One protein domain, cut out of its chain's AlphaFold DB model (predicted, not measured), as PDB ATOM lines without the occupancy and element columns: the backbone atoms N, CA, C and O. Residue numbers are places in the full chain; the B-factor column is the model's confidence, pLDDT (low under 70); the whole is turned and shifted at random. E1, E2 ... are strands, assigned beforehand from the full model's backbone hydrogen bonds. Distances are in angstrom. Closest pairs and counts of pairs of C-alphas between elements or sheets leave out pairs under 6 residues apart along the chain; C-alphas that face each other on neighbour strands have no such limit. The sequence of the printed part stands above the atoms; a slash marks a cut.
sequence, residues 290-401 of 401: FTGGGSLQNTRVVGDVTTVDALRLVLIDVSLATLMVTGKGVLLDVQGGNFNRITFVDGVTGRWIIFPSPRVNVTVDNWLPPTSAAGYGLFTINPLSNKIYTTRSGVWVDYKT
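Overview. This is residues 290 to 401 of the 401 residues of an uncharacterized protein of Serratia marcescens (UniProt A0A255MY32). The chain is wound in stacked turns, a short solenoid whose turns each lay one strand in a parallel sheet on one side, E2 E3 E5 E7, and come back through a second parallel sheet, E4 E6 E8, on another side. At the end of the coil beside E7 sits a small antiparallel sheet, E9 E10 E11, the last part of the chain, while E1 and residues 305 to 306 continue the E4 E6 E8 side at the opposite end. The printed part has 112 residues with eleven named strands, E1 to E11 in order along the chain, and no named helix; the class is all strand, with 56 residues in the strands. The whole is compact, with a radius of gyration of the C-alphas of 12.9 A and spans of 39 by 26 by 25 A.

Along the chain. The four-stranded sheet holds E2, residues 294 to 297, 9.9 A from first to last C-alpha; E3, residues 312 to 316, 13.2 A; E5, residues 330 to 335, 16.3 A; and E7, residues 350 to 354, 13.0 A. The second sheet holds E4, residues 319 to 325, 15.6 A; E6, residues 338 to 344, 17.0 A; and E8, residues 359 to 365, 14.5 A. C-alpha 338, where E6 begins, is at (51.235, -7.609, 9.700). E1, residues 290 to 292, is 6.8 A long and begins with C-alpha 290 at (57.141, -22.052, 9.537). The third sheet holds E9, residues 379 to 381, 6.9 A; E10, residues 388 to 392, 12.7 A; and E11, residues 395 to 398, 10.1 A, ending with C-alpha 398 at (30.987, -11.443, -3.681).

Arrangement. In the largest sheet the order is E2 E3 E5 E7, parallel throughout, with E2 and E7 as edge strands. E2 and E3 differ by 2 degrees in direction, and N 296 and O 314 are within hydrogen-bond range at 2.8 A. E3 and E5 differ by 10 degrees, with N 315 and O 333 at 2.8 A. E5 and E7 differ by 4 degrees, with N 353 and O 332 at 2.8 A. The sheet E4 E6 E8 is parallel too and twisted, its C-alphas up to 5.0 A off the best plane. Its inner strand E6 has N 343 and O 323 of E4 at 2.9 A, and N 339 and O 359 of E8 at 2.8 A. Residues 305 to 306 pair parallel with residues 323 to 324 of E4 and with residues 290 to 291 of E1, which pairs with no named strand. Among the pairs that are apart are E3 and E4, E5 and E6, and E7 and E8. The closest C-alphas of E7 and E9 are those of Ile 353 and Thr 380, 4.8 A apart. E9, E10 and E11 form a meander, each strand the antiparallel neighbour of the one before, in two hairpins: N 389 and O 380 are 2.8 A apart, and N 390 and O 397 are 2.9 A apart.

Size, cuts and confidence. The two C-alphas farthest apart are those of Val 302 and Ser 393, at 39.7 A. The printed part has no cut and ends at residue 401, the chain's last. The long links are E2 to E3, with 14 residues, and E8 to E9, with 13 residues; E9 to E10 is a short link, and the others are tight. The mean pLDDT of the printed part is 91.2, and residues 374 to 377 and 401 of the model are under 70.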
ATOM      1  N   PHE A 290      58.123 -21.124   8.992       98.69
ATOM      2  CA  PHE A 290      57.141 -22.052   9.537       98.69
ATOM      3  C   PHE A 290      56.492 -22.811   8.380       98.69
ATOM      4  O   PHE A 290      56.009 -22.197   7.433       98.69
ATOM      5  N   THR A 291      56.434 -24.137   8.450       98.31
ATOM      6  CA  THR A 291      55.744 -24.964   7.450       98.31
ATOM      7  C   THR A 291      54.848 -25.975   8.145       98.31
ATOM      8  O   THR A 291      55.337 -26.760   8.958       98.31
ATOM      9  N   GLY A 292      53.551 -25.982   7.824       96.62
ATOM     10  CA  GLY A 292      52.622 -26.977   8.363       96.62
ATOM     11  C   GLY A 292      51.287 -26.449   8.878       96.62
ATOM     12  O   GLY A 292      50.830 -25.369   8.506       96.62
ATOM     13  N   GLY A 293      50.662 -27.250   9.743       96.62
ATOM     14  CA  GLY A 293      49.449 -26.903  10.490       96.62
ATOM     15  C   GLY A 293      49.737 -26.383  11.897       96.62
ATOM     16  O   GLY A 293      50.843 -26.526  12.413       96.62
ATOM     17  N   GLY A 294      48.741 -25.783  12.542       97.75
ATOM     18  CA  GLY A 294      48.845 -25.270  13.906       97.75
ATOM     19  C   GLY A 294      48.148 -23.933  14.106       97.75
ATOM     20  O   GLY A 294      47.446 -23.427  13.234       97.75
ATOM     21  N   SER A 295      48.338 -23.364  15.291       98.50
ATOM     22  CA  SER A 295      47.863 -22.037  15.661       98.50
ATOM     23  C   SER A 295      49.034 -21.185  16.131       98.50
ATOM     24  O   SER A 295      49.696 -21.533  17.107       98.50
ATOM     25  N   LEU A 296      49.295 -20.087  15.425       98.75
ATOM     26  CA  LEU A 296      50.306 -19.095  15.764       98.75
ATOM     27  C   LEU A 296      49.576 -17.858  16.284       98.75
ATOM     28  O   LEU A 296      48.777 -17.258  15.567       98.75
ATOM     29  N   GLN A 297      49.853 -17.479  17.527       98.69
ATOM     30  CA  GLN A 297      49.218 -16.343  18.187       98.69
ATOM     31  C   GLN A 297      50.268 -15.360  18.697       98.69
ATOM     32  O   GLN A 297      51.202 -15.771  19.390       98.69
ATOM     33  N   ASN A 298      50.110 -14.071  18.379       98.44
ATOM     34  CA  ASN A 298      51.042 -13.007  18.774       98.44
ATOM     35  C   ASN A 298      52.503 -13.413  18.516       98.44
ATOM     36  O   ASN A 298      53.357 -13.392  19.399       98.44
ATOM     37  N   THR A 299      52.747 -13.952  17.325       98.56
ATOM     38  CA  THR A 299      53.997 -14.623  16.975       98.56
ATOM     39  C   THR A 299      54.630 -13.905  15.797       98.56
ATOM     40  O   THR A 299      53.947 -13.543  14.836       98.56
ATOM     41  N   ARG A 300      55.942 -13.689  15.872       98.62
ATOM     42  CA  ARG A 300      56.735 -13.128  14.782       98.62
ATOM     43  C   ARG A 300      57.443 -14.255  14.042       98.62
ATOM     44  O   ARG A 300      58.041 -15.120  14.670       98.62
ATOM     45  N   VAL A 301      57.381 -14.224  12.718       98.62
ATOM     46  CA  VAL A 301      58.092 -15.131  11.817       98.62
ATOM     47  C   VAL A 301      58.936 -14.283  10.876       98.62
ATOM     48  O   VAL A 301      58.417 -13.459  10.131       98.62
ATOM     49  N   VAL A 302      60.256 -14.422  10.937       97.81
ATOM     50  CA  VAL A 302      61.171 -13.683  10.054       97.81
ATOM     51  C   VAL A 302      61.140 -14.254   8.638       97.81
ATOM     52  O   VAL A 302      61.252 -13.493   7.678       97.81
ATOM     53  N   GLY A 303      61.000 -15.576   8.516       95.75
ATOM     54  CA  GLY A 303      60.888 -16.272   7.240       95.75
ATOM     55  C   GLY A 303      59.458 -16.363   6.713       95.75
ATOM     56  O   GLY A 303      58.563 -15.599   7.093       95.75
ATOM     57  N   ASP A 304      59.264 -17.333   5.828       97.75
ATOM     58  CA  ASP A 304      57.976 -17.594   5.204       97.75
ATOM     59  C   ASP A 304      57.112 -18.492   6.095       97.75
ATOM     60  O   ASP A 304      57.604 -19.354   6.825       97.75
ATOM     61  N   VAL A 305      55.799 -18.295   6.019       98.62
ATOM     62  CA  VAL A 305      54.796 -19.188   6.598       98.62
ATOM     63  C   VAL A 305      54.118 -19.920   5.450       98.62
ATOM     64  O   VAL A 305      53.465 -19.290   4.621       98.62
ATOM     65  N   THR A 306      54.250 -21.243   5.415       98.38
ATOM     66  CA  THR A 306      53.803 -22.078   4.294       98.38
ATOM     67  C   THR A 306      52.744 -23.078   4.743       98.38
ATOM     68  O   THR A 306      52.957 -23.850   5.683       98.38
ATOM     69  N   THR A 307      51.595 -23.078   4.064       97.44
ATOM     70  CA  THR A 307      50.530 -24.069   4.291       97.44
ATOM     71  C   THR A 307      50.896 -25.431   3.699       97.44
ATOM     72  O   THR A 307      51.699 -25.523   2.773       97.44
ATOM     73  N   VAL A 308      50.288 -26.499   4.218       94.31
ATOM     74  CA  VAL A 308      50.505 -27.884   3.767       94.31
ATOM     75  C   VAL A 308      49.156 -28.580   3.579       94.31
ATOM     76  O   VAL A 308      48.181 -28.243   4.255       94.31
ATOM     77  N   ASP A 309      49.108 -29.538   2.653       93.88
ATOM     78  CA  ASP A 309      47.924 -30.326   2.302       93.88
ATOM     79  C   ASP A 309      47.160 -30.840   3.528       93.88
ATOM     80  O   ASP A 309      47.744 -31.420   4.444       93.88
ATOM     81  N   ALA A 310      45.838 -30.651   3.515       89.19
ATOM     82  CA  ALA A 310      44.893 -31.122   4.533       89.19
ATOM     83  C   ALA A 310      45.175 -30.693   5.992       89.19
ATOM     84  O   ALA A 310      44.478 -31.144   6.905       89.19
ATOM     85  N   LEU A 311      46.144 -29.804   6.233       93.06
ATOM     86  CA  LEU A 311      46.420 -29.248   7.552       93.06
ATOM     87  C   LEU A 311      45.728 -27.898   7.732       93.06
ATOM     88  O   LEU A 311      45.595 -27.094   6.803       93.06
ATOM     89  N   ARG A 312      45.281 -27.645   8.966       95.56
ATOM     90  CA  ARG A 312      44.708 -26.357   9.346       95.56
ATOM     91  C   ARG A 312      45.790 -25.441   9.897       95.56
ATOM     92  O   ARG A 312      46.511 -25.821  10.809       95.56
ATOM     93  N   LEU A 313      45.853 -24.219   9.389       98.12
ATOM     94  CA  LEU A 313      46.726 -23.163   9.880       98.12
ATOM     95  C   LEU A 313      45.882 -21.990  10.373       98.12
ATOM     96  O   LEU A 313      45.050 -21.464   9.640       98.12
ATOM     97  N   VAL A 314      46.105 -21.577  11.616       98.31
ATOM     98  CA  VAL A 314      45.442 -20.431  12.238       98.31
ATOM     99  C   VAL A 314      46.498 -19.392  12.595       98.31
ATOM    100  O   VAL A 314      47.441 -19.694  13.321       98.31
ATOM    101  N   LEU A 315      46.341 -18.170  12.098       98.56
ATOM    102  CA  LEU A 315      47.231 -17.040  12.350       98.56
ATOM    103  C   LEU A 315      46.436 -15.944  13.062       98.56
ATOM    104  O   LEU A 315      45.472 -15.423  12.507       98.56
ATOM    105  N   ILE A 316      46.830 -15.601  14.287       98.31
ATOM    106  CA  ILE A 316      46.163 -14.593  15.123       98.31
ATOM    107  C   ILE A 316      47.198 -13.547  15.526       98.31
ATOM    108  O   ILE A 316      48.131 -13.861  16.267       98.31
ATOM    109  N   ASP A 317      47.044 -12.320  15.033       97.25
ATOM    110  CA  ASP A 317      47.968 -11.210  15.302       97.25
ATOM    111  C   ASP A 317      49.442 -11.585  15.045       97.25
ATOM    112  O   ASP A 317      50.337 -11.352  15.856       97.25
ATOM    113  N   VAL A 318      49.692 -12.230  13.903       98.25
ATOM    114  CA  VAL A 318      51.025 -12.696  13.487       98.25
ATOM    115  C   VAL A 318      51.733 -11.626  12.659       98.25
ATOM    116  O   VAL A 318      51.104 -10.924  11.868       98.25
ATOM    117  N   SER A 319      53.056 -11.519  12.790       98.19
ATOM    118  CA  SER A 319      53.891 -10.752  11.857       98.19
ATOM    119  C   SER A 319      54.760 -11.704  11.050       98.19
ATOM    120  O   SER A 319      55.438 -12.535  11.647       98.19
ATOM    121  N   LEU A 320      54.773 -11.578   9.723       97.62
ATOM    122  CA  LEU A 320      55.533 -12.481   8.847       97.62
ATOM    123  C   LEU A 320      56.081 -11.794   7.590       97.62
ATOM    124  O   LEU A 320      55.584 -10.735   7.190       97.62
ATOM    125  N   ALA A 321      57.094 -12.397   6.958       95.44
ATOM    126  CA  ALA A 321      57.583 -11.947   5.658       95.44
ATOM    127  C   ALA A 321      56.586 -12.315   4.549       95.44
ATOM    128  O   ALA A 321      55.874 -11.441   4.051       95.44
ATOM    129  N   THR A 322      56.478 -13.599   4.214       97.56
ATOM    130  CA  THR A 322      55.540 -14.084   3.192       97.56
ATOM    131  C   THR A 322      54.612 -15.135   3.771       97.56
ATOM    132  O   THR A 322      55.063 -16.082   4.408       97.56
ATOM    133  N   LEU A 323      53.310 -14.992   3.531       98.06
ATOM    134  CA  LEU A 323      52.364 -16.092   3.683       98.06
ATOM    135  C   LEU A 323      52.228 -16.794   2.330       98.06
ATOM    136  O   LEU A 323      51.639 -16.237   1.402       98.06
ATOM    137  N   MET A 324      52.780 -18.000   2.222       97.56
ATOM    138  CA  MET A 324      52.687 -18.854   1.040       97.56
ATOM    139  C   MET A 324      51.513 -19.824   1.188       97.56
ATOM    140  O   MET A 324      51.581 -20.812   1.923       97.56
ATOM    141  N   VAL A 325      50.428 -19.545   0.468       96.88
ATOM    142  CA  VAL A 325      49.223 -20.378   0.448       96.88
ATOM    143  C   VAL A 325      49.347 -21.370  -0.707       96.88
ATOM    144  O   VAL A 325      49.163 -21.025  -1.875       96.88
ATOM    145  N   THR A 326      49.709 -22.604  -0.372       95.94
ATOM    146  CA  THR A 326      49.993 -23.701  -1.303       95.94
ATOM    147  C   THR A 326      49.402 -25.022  -0.816       95.94
ATOM    148  O   THR A 326      49.169 -25.200   0.381       95.94
ATOM    149  N   GLY A 327      49.179 -25.948  -1.746       93.75
ATOM    150  CA  GLY A 327      48.694 -27.293  -1.458       93.75
ATOM    151  C   GLY A 327      47.218 -27.530  -1.782       93.75
ATOM    152  O   GLY A 327      46.542 -26.724  -2.427       93.75
ATOM    153  N   LYS A 328      46.709 -28.684  -1.352       93.62
ATOM    154  CA  LYS A 328      45.338 -29.142  -1.597       93.62
ATOM    155  C   LYS A 328      44.545 -29.307  -0.309       93.62
ATOM    156  O   LYS A 328      45.038 -29.830   0.686       93.62
ATOM    157  N   GLY A 329      43.281 -28.888  -0.347       92.31
ATOM    158  CA  GLY A 329      42.399 -28.947   0.821       92.31
ATOM    159  C   GLY A 329      42.915 -28.133   2.014       92.31
ATOM    160  O   GLY A 329      42.685 -28.520   3.155       92.31
ATOM    161  N   VAL A 330      43.629 -27.033   1.756       93.56
ATOM    162  CA  VAL A 330      44.194 -26.154   2.789       93.56
ATOM    163  C   VAL A 330      43.075 -25.544   3.630       93.56
ATOM    164  O   VAL A 330      42.068 -25.095   3.085       93.56
ATOM    165  N   LEU A 331      43.254 -25.479   4.950       94.38
ATOM    166  CA  LEU A 331      42.348 -24.765   5.852       94.38
ATOM    167  C   LEU A 331      43.110 -23.633   6.543       94.38
ATOM    168  O   LEU A 331      43.804 -23.861   7.525       94.38
ATOM    169  N   LEU A 332      42.983 -22.412   6.039       96.12
ATOM    170  CA  LEU A 332      43.678 -21.238   6.559       96.12
ATOM    171  C   LEU A 332      42.691 -20.293   7.250       96.12
ATOM    172  O   LEU A 332      41.711 -19.874   6.645       96.12
ATOM    173  N   ASP A 333      42.973 -19.908   8.487       95.88
ATOM    174  CA  ASP A 333      42.235 -18.869   9.202       95.88
ATOM    175  C   ASP A 333      43.219 -17.764   9.619       95.88
ATOM    176  O   ASP A 333      44.180 -18.021  10.338       95.88
ATOM    177  N   VAL A 334      42.993 -16.531   9.172       97.00
ATOM    178  CA  VAL A 334      43.806 -15.350   9.484       97.00
ATOM    179  C   VAL A 334      42.944 -14.318  10.194       97.00
ATOM    180  O   VAL A 334      41.899 -13.914   9.682       97.00
ATOM    181  N   GLN A 335      43.411 -13.877  11.357       95.50
ATOM    182  CA  GLN A 335      42.771 -12.875  12.200       95.50
ATOM    183  C   GLN A 335      43.787 -11.772  12.508       95.50
ATOM    184  O   GLN A 335      44.584 -11.892  13.439       95.50
ATOM    185  N   GLY A 336      43.778 -10.714  11.695       92.69
ATOM    186  CA  GLY A 336      44.700  -9.589  11.844       92.69
ATOM    187  C   GLY A 336      46.162  -9.945  11.548       92.69
ATOM    188  O   GLY A 336      46.461 -10.926  10.867       92.69
ATOM    189  N   GLY A 337      47.078  -9.112  12.046       95.94
ATOM    190  CA  GLY A 337      48.520  -9.259  11.836       95.94
ATOM    191  C   GLY A 337      49.128  -8.298  10.808       95.94
ATOM    192  O   GLY A 337      48.461  -7.410  10.269       95.94
ATOM    193  N   ASN A 338      50.429  -8.464  10.569       96.44
ATOM    194  CA  ASN A 338      51.235  -7.609   9.700       96.44
ATOM    195  C   ASN A 338      52.118  -8.438   8.764       96.44
ATOM    196  O   ASN A 338      53.110  -9.037   9.187       96.44
ATOM    197  N   PHE A 339      51.736  -8.505   7.495       96.81
ATOM    198  CA  PHE A 339      52.364  -9.364   6.499       96.81
ATOM    199  C   PHE A 339      53.061  -8.482   5.463       96.81
ATOM    200  O   PHE A 339      52.492  -7.486   5.013       96.81
ATOM    201  N   ASN A 340      54.277  -8.825   5.031       95.62
ATOM    202  CA  ASN A 340      54.858  -8.102   3.897       95.62
ATOM    203  C   ASN A 340      54.174  -8.524   2.594       95.62
ATOM    204  O   ASN A 340      53.709  -7.664   1.848       95.62
ATOM    205  N   ARG A 341      54.053  -9.831   2.356       96.44
ATOM    206  CA  ARG A 341      53.452 -10.400   1.147       96.44
ATOM    207  C   ARG A 341      52.513 -11.562   1.475       96.44
ATOM    208  O   ARG A 341      52.758 -12.325   2.406       96.44
ATOM    209  N   ILE A 342      51.463 -11.718   0.673       96.75
ATOM    210  CA  ILE A 342      50.667 -12.951   0.600       96.75
ATOM    211  C   ILE A 342      50.764 -13.472  -0.830       96.75
ATOM    212  O   ILE A 342      50.551 -12.704  -1.764       96.75
ATOM    213  N   THR A 343      51.054 -14.755  -1.008       96.19
ATOM    214  CA  THR A 343      51.145 -15.377  -2.331       96.19
ATOM    215  C   THR A 343      50.301 -16.636  -2.362       96.19
ATOM    216  O   THR A 343      50.501 -17.541  -1.552       96.19
ATOM    217  N   PHE A 344      49.377 -16.706  -3.315       95.56
ATOM    218  CA  PHE A 344      48.635 -17.923  -3.624       95.56
ATOM    219  C   PHE A 344      49.345 -18.647  -4.766       95.56
ATOM    220  O   PHE A 344      49.586 -18.073  -5.827       95.56
ATOM    221  N   VAL A 345      49.726 -19.898  -4.530       94.31
ATOM    222  CA  VAL A 345      50.397 -20.720  -5.541       94.31
ATOM    223  C   VAL A 345      49.361 -21.278  -6.515       94.31
ATOM    224  O   VAL A 345      48.273 -21.689  -6.105       94.31
ATOM    225  N   ASP A 346      49.700 -21.308  -7.804       91.25
ATOM    226  CA  ASP A 346      48.821 -21.822  -8.855       91.25
ATOM    227  C   ASP A 346      48.315 -23.235  -8.523       91.25
ATOM    228  O   ASP A 346      49.081 -24.140  -8.192       91.25
ATOM    229  N   GLY A 347      46.996 -23.426  -8.612       89.19
ATOM    230  CA  GLY A 347      46.349 -24.706  -8.321       89.19
ATOM    231  C   GLY A 347      46.083 -24.987  -6.838       89.19
ATOM    232  O   GLY A 347      45.612 -26.083  -6.522       89.19
ATOM    233  N   VAL A 348      46.330 -24.030  -5.933       94.12
ATOM    234  CA  VAL A 348      45.932 -24.163  -4.526       94.12
ATOM    235  C   VAL A 348      44.421 -24.374  -4.398       94.12
ATOM    236  O   VAL A 348      43.615 -23.729  -5.070       94.12
ATOM    237  N   THR A 349      44.019 -25.295  -3.522       93.81
ATOM    238  CA  THR A 349      42.602 -25.565  -3.232       93.81
ATOM    239  C   THR A 349      42.355 -25.605  -1.734       93.81
ATOM    240  O   THR A 349      43.224 -26.013  -0.964       93.81
ATOM    241  N   GLY A 350      41.153 -25.216  -1.312       92.62
ATOM    242  CA  GLY A 350      40.752 -25.254   0.090       92.62
ATOM    243  C   GLY A 350      39.915 -24.057   0.520       92.62
ATOM    244  O   GLY A 350      39.219 -23.434  -0.289       92.62
ATOM    245  N   ARG A 351      39.978 -23.761   1.818       91.31
ATOM    246  CA  ARG A 351      39.288 -22.662   2.487       91.31
ATOM    247  C   ARG A 351      40.306 -21.719   3.109       91.31
ATOM    248  O   ARG A 351      41.122 -22.158   3.913       91.31
ATOM    249  N   TRP A 352      40.188 -20.426   2.830       92.88
ATOM    250  CA  TRP A 352      40.901 -19.379   3.562       92.88
ATOM    251  C   TRP A 352      39.933 -18.314   4.065       92.88
ATOM    252  O   TRP A 352      39.246 -17.654   3.283       92.88
ATOM    253  N   ILE A 353      39.883 -18.155   5.383       92.88
ATOM    254  CA  ILE A 353      39.111 -17.136   6.089       92.88
ATOM    255  C   ILE A 353      40.079 -16.043   6.513       92.88
ATOM    256  O   ILE A 353      40.902 -16.259   7.393       92.88
ATOM    257  N   ILE A 354      39.998 -14.878   5.877       93.19
ATOM    258  CA  ILE A 354      40.867 -13.739   6.177       93.19
ATOM    259  C   ILE A 354      39.993 -12.619   6.734       93.19
ATOM    260  O   ILE A 354      39.440 -11.818   5.975       93.19
ATOM    261  N   PHE A 355      39.799 -12.621   8.057       88.88
ATOM    262  CA  PHE A 355      38.949 -11.657   8.751       88.88
ATOM    263  C   PHE A 355      39.253 -11.575  10.268       88.88
ATOM    264  O   PHE A 355      39.157 -12.595  10.950       88.88
ATOM    265  N   PRO A 356      39.527 -10.376  10.829       88.94
ATOM    266  CA  PRO A 356      39.805  -9.131  10.113       88.94
ATOM    267  C   PRO A 356      41.039  -9.279   9.212       88.94
ATOM    268  O   PRO A 356      41.914 -10.108   9.471       88.94
ATOM    269  N   SER A 357      41.083  -8.505   8.125       88.06
ATOM    270  CA  SER A 357      42.179  -8.592   7.155       88.06
ATOM    271  C   SER A 357      43.511  -8.171   7.797       88.06
ATOM    272  O   SER A 357      43.523  -7.183   8.539       88.06
ATOM    273  N   PRO A 358      44.624  -8.886   7.547       93.12
ATOM    274  CA  PRO A 358      45.942  -8.441   7.976       93.12
ATOM    275  C   PRO A 358      46.323  -7.158   7.236       93.12
ATOM    276  O   PRO A 358      45.895  -6.910   6.106       93.12
ATOM    277  N   ARG A 359      47.210  -6.364   7.832       93.38
ATOM    278  CA  ARG A 359      47.897  -5.316   7.080       93.38
ATOM    279  C   ARG A 359      48.881  -5.978   6.115       93.38
ATOM    280  O   ARG A 359      49.728  -6.748   6.557       93.38
ATOM    281  N   VAL A 360      48.796  -5.645   4.828       93.88
ATOM    282  CA  VAL A 360      49.756  -6.087   3.807       93.88
ATOM    283  C   VAL A 360      50.642  -4.910   3.406       93.88
ATOM    284  O   VAL A 360      50.135  -3.897   2.928       93.88
ATOM    285  N   ASN A 361      51.957  -5.011   3.627       91.69
ATOM    286  CA  ASN A 361      52.883  -3.892   3.393       91.69
ATOM    287  C   ASN A 361      53.392  -3.790   1.953       91.69
ATOM    288  O   ASN A 361      53.785  -2.701   1.543       91.69
ATOM    289  N   VAL A 362      53.444  -4.904   1.216       91.75
ATOM    290  CA  VAL A 362      54.038  -4.957  -0.128       91.75
ATOM    291  C   VAL A 362      53.001  -5.339  -1.176       91.75
ATOM    292  O   VAL A 362      52.636  -4.501  -1.992       91.75
ATOM    293  N   THR A 363      52.540  -6.592  -1.198       93.44
ATOM    294  CA  THR A 363      51.647  -7.074  -2.266       93.44
ATOM    295  C   THR A 363      50.860  -8.318  -1.858       93.44
ATOM    296  O   THR A 363      51.251  -9.060  -0.953       93.44
ATOM    297  N   VAL A 364      49.759  -8.550  -2.569       93.31
ATOM    298  CA  VAL A 364      49.054  -9.831  -2.614       93.31
ATOM    299  C   VAL A 364      49.160 -10.357  -4.039       93.31
ATOM    300  O   VAL A 364      48.599  -9.762  -4.959       93.31
ATOM    301  N   ASP A 365      49.851 -11.477  -4.209       93.50
ATOM    302  CA  ASP A 365      50.106 -12.077  -5.513       93.50
ATOM    303  C   ASP A 365      49.112 -13.217  -5.778       93.50
ATOM    304  O   ASP A 365      48.851 -14.052  -4.905       93.50
ATOM    305  N   ASN A 366      48.571 -13.242  -7.001       91.44
ATOM    306  CA  ASN A 366      47.688 -14.293  -7.521       91.44
ATOM    307  C   ASN A 366      46.457 -14.587  -6.653       91.44
ATOM    308  O   ASN A 366      46.086 -15.742  -6.504       91.44
ATOM    309  N   TRP A 367      45.804 -13.574  -6.067       89.75
ATOM    310  CA  TRP A 367      44.608 -13.810  -5.248       89.75
ATOM    311  C   TRP A 367      43.582 -14.705  -5.963       89.75
ATOM    312  O   TRP A 367      43.078 -14.358  -7.035       89.75
ATOM    313  N   LEU A 368      43.212 -15.807  -5.308       86.38
ATOM    314  CA  LEU A 368      42.135 -16.700  -5.722       86.38
ATOM    315  C   LEU A 368      41.020 -16.680  -4.658       86.38
ATOM    316  O   LEU A 368      41.303 -16.516  -3.468       86.38
ATOM    317  N   PRO A 369      39.738 -16.829  -5.038       85.31
ATOM    318  CA  PRO A 369      38.673 -17.106  -4.079       85.31
ATOM    319  C   PRO A 369      38.769 -18.556  -3.559       85.31
ATOM    320  O   PRO A 369      39.239 -19.427  -4.299       85.31
ATOM    321  N   PRO A 370      38.316 -18.850  -2.323       89.62
ATOM    322  CA  PRO A 370      38.365 -20.209  -1.794       89.62
ATOM    323  C   PRO A 370      37.545 -21.193  -2.635       89.62
ATOM    324  O   PRO A 370      36.490 -20.846  -3.165       89.62
ATOM    325  N   THR A 371      38.017 -22.435  -2.742       89.06
ATOM    326  CA  THR A 371      37.424 -23.450  -3.631       89.06
ATOM    327  C   THR A 371      36.555 -24.473  -2.904       89.06
ATOM    328  O   THR A 371      35.679 -25.075  -3.518       89.06
ATOM    329  N   SER A 372      36.767 -24.689  -1.603       84.19
ATOM    330  CA  SER A 372      35.952 -25.625  -0.820       84.19
ATOM    331  C   SER A 372      34.720 -24.943  -0.222       84.19
ATOM    332  O   SER A 372      34.813 -23.811   0.271       84.19
ATOM    333  N   ALA A 373      33.595 -25.665  -0.203       71.56
ATOM    334  CA  ALA A 373      32.355 -25.223   0.428       71.56
ATOM    335  C   ALA A 373      32.584 -24.857   1.903       71.56
ATOM    336  O   ALA A 373      33.302 -25.542   2.635       71.56
ATOM    337  N   ALA A 374      31.965 -23.767   2.345       64.31
ATOM    338  CA  ALA A 374      32.024 -23.310   3.727       64.31
ATOM    339  C   ALA A 374      30.648 -23.425   4.396       64.31
ATOM    340  O   ALA A 374      29.615 -23.458   3.725       64.31
ATOM    341  N   GLY A 375      30.643 -23.518   5.727       64.38
ATOM    342  CA  GLY A 375      29.412 -23.423   6.509       64.38
ATOM    343  C   GLY A 375      28.761 -22.048   6.348       64.38
ATOM    344  O   GLY A 375      29.450 -21.062   6.078       64.38
ATOM    345  N   TYR A 376      27.437 -21.987   6.516       63.72
ATOM    346  CA  TYR A 376      26.671 -20.741   6.443       63.72
ATOM    347  C   TYR A 376      27.255 -19.661   7.370       63.72
ATOM    348  O   TYR A 376      27.580 -19.939   8.523       63.72
ATOM    349  N   GLY A 377      27.348 -18.422   6.874       69.12
ATOM    350  CA  GLY A 377      27.750 -17.252   7.667       69.12
ATOM    351  C   GLY A 377      29.255 -16.981   7.741       69.12
ATOM    352  O   GLY A 377      29.668 -16.108   8.501       69.12
ATOM    353  N   LEU A 378      30.082 -17.693   6.967       80.69
ATOM    354  CA  LEU A 378      31.512 -17.399   6.857       80.69
ATOM    355  C   LEU A 378      31.782 -16.289   5.829       80.69
ATOM    356  O   LEU A 378      31.130 -16.210   4.783       80.69
ATOM    357  N   PHE A 379      32.778 -15.451   6.126       87.50
ATOM    358  CA  PHE A 379      33.243 -14.371   5.257       87.50
ATOM    359  C   PHE A 379      34.759 -14.429   5.098       87.50
ATOM    360  O   PHE A 379      35.470 -14.803   6.025       87.50
ATOM    361  N   THR A 380      35.260 -14.021   3.939       91.44
ATOM    362  CA  THR A 380      36.691 -13.801   3.719       91.44
ATOM    363  C   THR A 380      36.894 -12.503   2.954       91.44
ATOM    364  O   THR A 380      36.045 -12.117   2.147       91.44
ATOM    365  N   ILE A 381      37.989 -11.799   3.221       90.06
ATOM    366  CA  ILE A 381      38.323 -10.546   2.544       90.06
ATOM    367  C   ILE A 381      39.465 -10.806   1.575       90.06
ATOM    368  O   ILE A 381      40.489 -11.361   1.963       90.06
ATOM    369  N   ASN A 382      39.315 -10.337   0.337       89.88
ATOM    370  CA  ASN A 382      40.453 -10.154  -0.554       89.88
ATOM    371  C   ASN A 382      41.266  -8.939  -0.071       89.88
ATOM    372  O   ASN A 382      40.781  -7.812  -0.229       89.88
ATOM    373  N   PRO A 383      42.489  -9.118   0.465       85.81
ATOM    374  CA  PRO A 383      43.254  -8.014   1.048       85.81
ATOM    375  C   PRO A 383      43.737  -6.992   0.006       85.81
ATOM    376  O   PRO A 383      44.079  -5.872   0.367       85.81
ATOM    377  N   LEU A 384      43.737  -7.346  -1.287       85.25
ATOM    378  CA  LEU A 384      44.109  -6.436  -2.375       85.25
ATOM    379  C   LEU A 384      42.985  -5.452  -2.723       85.25
ATOM    380  O   LEU A 384      43.234  -4.282  -2.991       85.25
ATOM    381  N   SER A 385      41.742  -5.937  -2.764       86.81
ATOM    382  CA  SER A 385      40.590  -5.167  -3.261       86.81
ATOM    383  C   SER A 385      39.594  -4.763  -2.176       86.81
ATOM    384  O   SER A 385      38.633  -4.052  -2.470       86.81
ATOM    385  N   ASN A 386      39.778  -5.238  -0.940       84.75
ATOM    386  CA  ASN A 386      38.819  -5.133   0.165       84.75
ATOM    387  C   ASN A 386      37.420  -5.684  -0.160       84.75
ATOM    388  O   ASN A 386      36.439  -5.367   0.515       84.75
ATOM    389  N   LYS A 387      37.308  -6.523  -1.197       88.94
ATOM    390  CA  LYS A 387      36.069  -7.235  -1.504       88.94
ATOM    391  C   LYS A 387      35.816  -8.308  -0.459       88.94
ATOM    392  O   LYS A 387      36.722  -9.065  -0.107       88.94
ATOM    393  N   ILE A 388      34.573  -8.370  -0.002       89.50
ATOM    394  CA  ILE A 388      34.100  -9.359   0.960       89.50
ATOM    395  C   ILE A 388      33.442 -10.478   0.166       89.50
ATOM    396  O   ILE A 388      32.554 -10.218  -0.640       89.50
ATOM    397  N   TYR A 389      33.851 -11.713   0.417       89.50
ATOM    398  CA  TYR A 389      33.219 -12.904  -0.129       89.50
ATOM    399  C   TYR A 389      32.470 -13.629   0.984       89.50
ATOM    400  O   TYR A 389      32.959 -13.707   2.111       89.50
ATOM    401  N   THR A 390      31.296 -14.169   0.672       88.12
ATOM    402  CA  THR A 390      30.480 -14.977   1.586       88.12
ATOM    403  C   THR A 390      29.989 -16.245   0.898       88.12
ATOM    404  O   THR A 390      30.087 -16.380  -0.321       88.12
ATOM    405  N   THR A 391      29.444 -17.182   1.666       85.31
ATOM    406  CA  THR A 391      28.843 -18.399   1.123       85.31
ATOM    407  C   THR A 391      27.359 -18.218   0.820       85.31
ATOM    408  O   THR A 391      26.568 -17.967   1.732       85.31
ATOM    409  N   ARG A 392      26.957 -18.466  -0.429       80.38
ATOM    410  CA  ARG A 392      25.553 -18.585  -0.849       80.38
ATOM    411  C   ARG A 392      25.364 -19.923  -1.559       80.38
ATOM    412  O   ARG A 392      26.088 -20.231  -2.499       80.38
ATOM    413  N   SER A 393      24.429 -20.744  -1.078       78.31
ATOM    414  CA  SER A 393      24.162 -22.091  -1.619       78.31
ATOM    415  C   SER A 393      25.413 -22.986  -1.727       78.31
ATOM    416  O   SER A 393      25.555 -23.752  -2.674       78.31
ATOM    417  N   GLY A 394      26.343 -22.870  -0.769       75.62
ATOM    418  CA  GLY A 394      27.583 -23.659  -0.730       75.62
ATOM    419  C   GLY A 394      28.724 -23.148  -1.621       75.62
ATOM    420  O   GLY A 394      29.788 -23.765  -1.628       75.62
ATOM    421  N   VAL A 395      28.543 -22.024  -2.325       81.69
ATOM    422  CA  VAL A 395      29.551 -21.413  -3.210       81.69
ATOM    423  C   VAL A 395      29.979 -20.048  -2.667       81.69
ATOM    424  O   VAL A 395      29.168 -19.319  -2.095       81.69
ATOM    425  N   TRP A 396      31.254 -19.695  -2.847       84.94
ATOM    426  CA  TRP A 396      31.780 -18.370  -2.515       84.94
ATOM    427  C   TRP A 396      31.362 -17.336  -3.564       84.94
ATOM    428  O   TRP A 396      31.692 -17.470  -4.740       84.94
ATOM    429  N   VAL A 397      30.651 -16.297  -3.130       86.75
ATOM    430  CA  VAL A 397      30.179 -15.179  -3.961       86.75
ATOM    431  C   VAL A 397      30.614 -13.848  -3.351       86.75
ATOM    432  O   VAL A 397      30.835 -13.765  -2.141       86.75
ATOM    433  N   ASP A 398      30.766 -12.809  -4.174       87.81
ATOM    434  CA  ASP A 398      30.987 -11.443  -3.681       87.81
ATOM    435  C   ASP A 398      29.750 -11.019  -2.870       87.81
ATOM    436  O   ASP A 398      28.620 -11.176  -3.320       87.81
ATOM    437  N   TYR A 399      29.941 -10.517  -1.651       84.38
ATOM    438  CA  TYR A 399      28.846 -10.141  -0.752       84.38
ATOM    439  C   TYR A 399      27.952  -9.038  -1.340       84.38
ATOM    440  O   TYR A 399      26.789  -8.915  -0.962       84.38
ATOM    441  N   LYS A 400      28.488  -8.219  -2.255       80.12
ATOM    442  CA  LYS A 400      27.741  -7.128  -2.900       80.12
ATOM    443  C   LYS A 400      26.878  -7.575  -4.088       80.12
ATOM    444  O   LYS A 400      26.152  -6.738  -4.622       80.12
ATOM    445  N   THR A 401      26.974  -8.834  -4.518       60.41
ATOM    446  CA  THR A 401      26.221  -9.420  -5.647       60.41
ATOM    447  C   THR A 401      25.233 -10.465  -5.155       60.41
ATOM    448  O   THR A 401      24.086 -10.487  -5.653       60.41
TER     449      THR A 401